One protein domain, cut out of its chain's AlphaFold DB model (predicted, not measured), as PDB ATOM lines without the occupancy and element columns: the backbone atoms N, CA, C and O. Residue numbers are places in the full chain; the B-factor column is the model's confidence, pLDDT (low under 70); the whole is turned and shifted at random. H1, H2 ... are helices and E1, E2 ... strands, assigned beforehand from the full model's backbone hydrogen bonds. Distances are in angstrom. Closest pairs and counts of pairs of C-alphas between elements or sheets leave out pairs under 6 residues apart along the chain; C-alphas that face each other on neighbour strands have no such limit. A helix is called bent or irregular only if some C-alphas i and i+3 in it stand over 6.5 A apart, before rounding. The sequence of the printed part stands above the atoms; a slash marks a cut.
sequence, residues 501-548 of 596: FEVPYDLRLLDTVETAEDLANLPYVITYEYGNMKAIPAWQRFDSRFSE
ATOM      1  N   PHE A 501      42.155  22.973  -3.156       71.38
ATOM      2  CA  PHE A 501      40.866  22.371  -2.815       71.38
ATOM      3  C   PHE A 501      39.886  23.450  -2.344       71.38
ATOM      4  O   PHE A 501      40.147  24.150  -1.374       71.38
ATOM      5  N   GLU A 502      38.748  23.598  -3.012       79.31
ATOM      6  CA  GLU A 502      37.691  24.540  -2.624       79.31
ATOM      7  C   GLU A 502      36.616  23.788  -1.839       79.31
ATOM      8  O   GLU A 502      36.097  22.774  -2.306       79.31
ATOM      9  N   VAL A 503      36.291  24.266  -0.636       75.00
ATOM     10  CA  VAL A 503      35.183  23.707   0.143       75.00
ATOM     11  C   VAL A 503      33.893  23.983  -0.626       75.00
ATOM     12  O   VAL A 503      33.673  25.135  -1.013       75.00
ATOM     13  N   PRO A 504      33.034  22.969  -0.838       73.88
ATOM     14  CA  PRO A 504      31.770  23.150  -1.534       73.88
ATOM     15  C   PRO A 504      30.977  24.320  -0.952       73.88
ATOM     16  O   PRO A 504      30.605  24.327   0.220       73.88
ATOM     17  N   TYR A 505      30.746  25.321  -1.791       75.19
ATOM     18  CA  TYR A 505      29.981  26.504  -1.440       75.19
ATOM     19  C   TYR A 505      28.506  26.282  -1.791       75.19
ATOM     20  O   TYR A 505      28.203  25.751  -2.861       75.19
ATOM     21  N   ASP A 506      27.578  26.674  -0.913       77.25
ATOM     22  CA  ASP A 506      26.144  26.529  -1.191       77.25
ATOM     23  C   ASP A 506      25.709  27.537  -2.260       77.25
ATOM     24  O   ASP A 506      25.404  28.698  -1.981       77.25
ATOM     25  N   LEU A 507      25.683  27.078  -3.511       75.75
ATOM     26  CA  LEU A 507      25.331  27.901  -4.665       75.75
ATOM     27  C   LEU A 507      23.889  28.426  -4.608       75.75
ATOM     28  O   LEU A 507      23.604  29.418  -5.267       75.75
ATOM     29  N   ARG A 508      23.001  27.847  -3.782       74.62
ATOM     30  CA  ARG A 508      21.631  28.365  -3.585       74.62
ATOM     31  C   ARG A 508      21.620  29.746  -2.930       74.62
ATOM     32  O   ARG A 508      20.646  30.476  -3.057       74.62
ATOM     33  N   LEU A 509      22.703  30.123  -2.245       72.56
ATOM     34  CA  LEU A 509      22.871  31.471  -1.700       72.56
ATOM     35  C   LEU A 509      23.033  32.517  -2.811       72.56
ATOM     36  O   LEU A 509      22.683  33.677  -2.613       72.56
ATOM     37  N   LEU A 510      23.513  32.115  -3.992       74.31
ATOM     38  CA  LEU A 510      23.635  33.008  -5.144       74.31
ATOM     39  C   LEU A 510      22.270  33.339  -5.758       74.31
ATOM     40  O   LEU A 510      22.105  34.437  -6.275       74.31
ATOM     41  N   ASP A 511      21.277  32.455  -5.627       73.44
ATOM     42  CA  ASP A 511      19.907  32.702  -6.105       73.44
ATOM     43  C   ASP A 511      19.193  33.807  -5.302       73.44
ATOM     44  O   ASP A 511      18.168  34.328  -5.734       73.44
ATOM     45  N   THR A 512      19.725  34.164  -4.126       72.62
ATOM     46  CA  THR A 512      19.205  35.245  -3.272       72.62
ATOM     47  C   THR A 512      19.889  36.597  -3.490       72.62
ATOM     48  O   THR A 512      19.545  37.562  -2.812       72.62
ATOM     49  N   VAL A 513      20.856  36.682  -4.410       73.25
ATOM     50  CA  VAL A 513      21.611  37.910  -4.693       73.25
ATOM     51  C   VAL A 513      20.865  38.740  -5.735       73.25
ATOM     52  O   VAL A 513      20.864  38.399  -6.916       73.25
ATOM     53  N   GLU A 514      20.264  39.852  -5.314       73.25
ATOM     54  CA  GLU A 514      19.620  40.811  -6.225       73.25
ATOM     55  C   GLU A 514      20.461  42.085  -6.410       73.25
ATOM     56  O   GLU A 514      20.358  42.763  -7.433       73.25
ATOM     57  N   THR A 515      21.324  42.407  -5.441       73.81
ATOM     58  CA  THR A 515      22.153  43.617  -5.442       73.81
ATOM     59  C   THR A 515      23.634  43.330  -5.173       73.81
ATOM     60  O   THR A 515      24.020  42.277  -4.666       73.81
ATOM     61  N   ALA A 516      24.487  44.311  -5.482       64.88
ATOM     62  CA  ALA A 516      25.915  44.281  -5.153       64.88
ATOM     63  C   ALA A 516      26.169  44.145  -3.634       64.88
ATOM     64  O   ALA A 516      27.132  43.502  -3.213       64.88
ATOM     65  N   GLU A 517      25.288  44.724  -2.811       72.06
ATOM     66  CA  GLU A 517      25.357  44.643  -1.350       72.06
ATOM     67  C   GLU A 517      25.025  43.227  -0.852       72.06
ATOM     68  O   GLU A 517      25.702  42.719   0.042       72.06
ATOM     69  N   ASP A 518      24.070  42.535  -1.483       74.38
ATOM     70  CA  ASP A 518      23.744  41.138  -1.154       74.38
ATOM     71  C   ASP A 518      24.928  40.202  -1.430       74.38
ATOM     72  O   ASP A 518      25.228  39.324  -0.622       74.38
ATOM     73  N   LEU A 519      25.664  40.438  -2.524       71.56
ATOM     74  CA  LEU A 519      26.859  39.668  -2.882       71.56
ATOM     75  C   LEU A 519      28.021  39.895  -1.901       71.56
ATOM     76  O   LEU A 519      28.758  38.959  -1.583       71.56
ATOM     77  N   ALA A 520      28.194  41.123  -1.404       71.56
ATOM     78  CA  ALA A 520      29.212  41.434  -0.401       71.56
ATOM     79  C   ALA A 520      28.878  40.871   0.990       71.56
ATOM     80  O   ALA A 520      29.790  40.633   1.783       71.56
ATOM     81  N   ASN A 521      27.595  40.627   1.264       79.81
ATOM     82  CA  ASN A 521      27.110  40.039   2.512       79.81
ATOM     83  C   ASN A 521      27.082  38.501   2.502       79.81
ATOM     84  O   ASN A 521      26.739  37.885   3.514       79.81
ATOM     85  N   LEU A 522      27.448  37.868   1.386       82.31
ATOM     86  CA  LEU A 522      27.563  36.418   1.308       82.31
ATOM     87  C   LEU A 522      28.716  35.877   2.176       82.31
ATOM     88  O   LEU A 522      29.751  36.537   2.328       82.31
ATOM     89  N   PRO A 523      28.577  34.653   2.723       78.19
ATOM     90  CA  PRO A 523      29.649  34.016   3.473       78.19
ATOM     91  C   PRO A 523      30.904  33.818   2.617       78.19
ATOM     92  O   PRO A 523      30.856  33.711   1.396       78.19
ATOM     93  N   TYR A 524      32.061  33.765   3.272       75.81
ATOM     94  CA  TYR A 524      33.331  33.563   2.582       75.81
ATOM     95  C   TYR A 524      33.403  32.159   1.975       75.81
ATOM     96  O   TYR A 524      32.995  31.172   2.590       75.81
ATOM     97  N   VAL A 525      33.990  32.072   0.786       80.75
ATOM     98  CA  VAL A 525      34.391  30.813   0.164       80.75
ATOM     99  C   VAL A 525      35.682  30.360   0.833       80.75
ATOM    100  O   VAL A 525      36.646  31.123   0.920       80.75
ATOM    101  N   ILE A 526      35.709  29.126   1.326       81.38
ATOM    102  CA  ILE A 526      36.910  28.549   1.925       81.38
ATOM    103  C   ILE A 526      37.660  27.756   0.859       81.38
ATOM    104  O   ILE A 526      37.121  26.811   0.290       81.38
ATOM    105  N   THR A 527      38.918  28.104   0.623       79.94
ATOM    106  CA  THR A 527      39.834  27.354  -0.238       79.94
ATOM    107  C   THR A 527      41.023  26.856   0.573       79.94
ATOM    108  O   THR A 527      41.369  27.410   1.609       79.94
ATOM    109  N   TYR A 528      41.652  25.783   0.124       75.00
ATOM    110  CA  TYR A 528      42.884  25.231   0.659       75.00
ATOM    111  C   TYR A 528      43.898  25.217  -0.472       75.00
ATOM    112  O   TYR A 528      43.730  24.495  -1.447       75.00
ATOM    113  N   GLU A 529      44.948  26.016  -0.354       76.19
ATOM    114  CA  GLU A 529      46.040  26.071  -1.325       76.19
ATOM    115  C   GLU A 529      47.300  25.512  -0.679       76.19
ATOM    116  O   GLU A 529      47.804  26.076   0.299       76.19
ATOM    117  N   TYR A 530      47.799  24.391  -1.203       73.44
ATOM    118  CA  TYR A 530      48.937  23.664  -0.633       73.44
ATOM    119  C   TYR A 530      48.773  23.414   0.880       73.44
ATOM    120  O   TYR A 530      49.655  23.727   1.681       73.44
ATOM    121  N   GLY A 531      47.592  22.941   1.291       67.50
ATOM    122  CA  GLY A 531      47.241  22.708   2.696       67.50
ATOM    123  C   GLY A 531      46.941  23.957   3.535       67.50
ATOM    124  O   GLY A 531      46.560  23.814   4.696       67.50
ATOM    125  N   ASN A 532      47.062  25.172   2.987       67.81
ATOM    126  CA  ASN A 532      46.745  26.406   3.708       67.81
ATOM    127  C   ASN A 532      45.309  26.848   3.439       67.81
ATOM    128  O   ASN A 532      44.968  27.192   2.308       67.81
ATOM    129  N   MET A 533      44.498  26.901   4.494       74.31
ATOM    130  CA  MET A 533      43.143  27.443   4.433       74.31
ATOM    131  C   MET A 533      43.180  28.954   4.151       74.31
ATOM    132  O   MET A 533      43.837  29.720   4.859       74.31
ATOM    133  N   LYS A 534      42.434  29.387   3.143       81.56
ATOM    134  CA  LYS A 534      42.164  30.775   2.784       81.56
ATOM    135  C   LYS A 534      40.655  30.993   2.785       81.56
ATOM    136  O   LYS A 534      39.900  30.168   2.285       81.56
ATOM    137  N   ALA A 535      40.221  32.112   3.348       75.25
ATOM    138  CA  ALA A 535      38.849  32.584   3.231       75.25
ATOM    139  C   ALA A 535      38.832  33.713   2.200       75.25
ATOM    140  O   ALA A 535      39.493  34.735   2.389       75.25
ATOM    141  N   ILE A 536      38.103  33.520   1.111       78.81
ATOM    142  CA  ILE A 536      37.983  34.473   0.010       78.81
ATOM    143  C   ILE A 536      36.556  35.033   0.036       78.81
ATOM    144  O   ILE A 536      35.610  34.250   0.136       78.81
ATOM    145  N   PRO A 537      36.354  36.360  -0.018       78.19
ATOM    146  CA  PRO A 537      35.014  36.927  -0.135       78.19
ATOM    147  C   PRO A 537      34.269  36.332  -1.339       78.19
ATOM    148  O   PRO A 537      34.833  36.264  -2.432       78.19
ATOM    149  N   ALA A 538      33.005  35.937  -1.172       75.50
ATOM    150  CA  ALA A 538      32.229  35.314  -2.249       75.50
ATOM    151  C   ALA A 538      32.152  36.183  -3.516       75.50
ATOM    152  O   ALA A 538      32.243  35.656  -4.623       75.50
ATOM    153  N   TRP A 539      32.086  37.510  -3.378       76.69
ATOM    154  CA  TRP A 539      32.089  38.416  -4.529       76.69
ATOM    155  C   TRP A 539      33.352  38.279  -5.398       76.69
ATOM    156  O   TRP A 539      33.238  38.296  -6.617       76.69
ATOM    157  N   GLN A 540      34.535  38.033  -4.817       74.12
ATOM    158  CA  GLN A 540      35.767  37.807  -5.592       74.12
ATOM    159  C   GLN A 540      35.726  36.494  -6.378       74.12
ATOM    160  O   GLN A 540      36.366  36.369  -7.420       74.12
ATOM    161  N   ARG A 541      34.982  35.501  -5.880       77.19
ATOM    162  CA  ARG A 541      34.837  34.195  -6.528       77.19
ATOM    163  C   ARG A 541      33.784  34.198  -7.639       77.19
ATOM    164  O   ARG A 541      33.937  33.443  -8.604       77.19
ATOM    165  N   PHE A 542      32.734  35.008  -7.489       78.44
ATOM    166  CA  PHE A 542      31.535  34.996  -8.333       78.44
ATOM    167  C   PHE A 542      31.323  36.279  -9.162       78.44
ATOM    168  O   PHE A 542      30.270  36.435  -9.775       78.44
ATOM    169  N   ASP A 543      32.320  37.165  -9.249       60.94
ATOM    170  CA  ASP A 543      32.267  38.450  -9.976       60.94
ATOM    171  C   ASP A 543      31.786  38.327 -11.442       60.94
ATOM    172  O   ASP A 543      31.013  39.145 -11.949       60.94
ATOM    173  N   SER A 544      32.146  37.232 -12.123       52.78
ATOM    174  CA  SER A 544      31.710  36.977 -13.503       52.78
ATOM    175  C   SER A 544      30.197  36.761 -13.646       52.78
ATOM    176  O   SER A 544      29.623  37.160 -14.654       52.78
ATOM    177  N   ARG A 545      29.525  36.187 -12.636       52.47
ATOM    178  CA  ARG A 545      28.057  36.007 -12.614       52.47
ATOM    179  C   ARG A 545      27.318  37.327 -12.384       52.47
ATOM    180  O   ARG A 545      26.206  37.506 -12.879       52.47
ATOM    181  N   PHE A 546      27.932  38.254 -11.651       49.94
ATOM    182  CA  PHE A 546      27.377  39.589 -11.428       49.94
ATOM    183  C   PHE A 546      27.431  40.425 -12.712       49.94
ATOM    184  O   PHE A 546      26.441  41.056 -13.081       49.94
ATOM    185  N   SER A 547      28.536  40.330 -13.457       50.56
ATOM    186  CA  SER A 547      28.688  40.987 -14.763       50.56
ATOM    187  C   SER A 547      27.615  40.554 -15.777       50.56
ATOM    188  O   SER A 547      27.112  41.392 -16.518       50.56
ATOM    189  N   GLU A 548      27.191  39.284 -15.756       49.69
ATOM    190  CA  GLU A 548      26.089  38.773 -16.596       49.69
ATOM    191  C   GLU A 548      24.696  39.269 -16.154       49.69
ATOM    192  O   GLU A 548      23.773  39.335 -16.964       49.69
TER     193      GLU A 548
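This is residues 501 to 548 of the 596 residues of an uncharacterized protein of Ceratocystis fimbriata CBS 114723 (UniProt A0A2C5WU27). What is the shape? An antiparallel hairpin, E1 and E2, makes one end of an elongated body, and helices H1, H2 and H3 gather at the other. What builds it? The 48 printed residues hold, in order, H1, H2, E1, E2 and H3, a mixed class, only just compact, close to loose: radius of gyration of the C-alphas 11.2 A, spans 34 by 17 by 17 A.

Where are the strands? E1 is residues 525 to 529, 12.7 A long, from C-alpha 525 at (34.391, 30.813, 0.164); E2 is residues 532 to 536, 12.5 A. Where are the helices? H1 is residues 507 to 512, 9.7 A, H2 residues 516 to 520, 6.4 A, and H3 residues 538 to 548, 16.0 A, ending at C-alpha 548 at (26.089, 38.773, -16.596). H3 is irregular: C-alphas 541 and 544 are 8.1 A apart.

How do strands pair? In the hairpin of E1 and E2, N 527 and O 534 are within hydrogen-bond range at 2.8 A. Which helices touch? H2 touches H3, closest at the C-alphas of Leu 519 and Trp 539, 5.6 A; H1 is close to but not clearly touching H2, closest at the C-alphas of Thr 512 and Asp 518, 7.7 A. Every O i to N i+4 pair is within range in H2, 4 of 7 in H3 and 0 of 2 in H1, where 3 of 3 O i to N i+3 pairs are.

How large is it? The C-alphas farthest apart, of Glu 514 and Tyr 530, are 34.4 A apart. Is it continuous and confident? The printed part has no cut, and the links between the named elements are tight. The pLDDT is under 70 at residues 516, 531 to 532 and 543 to 548.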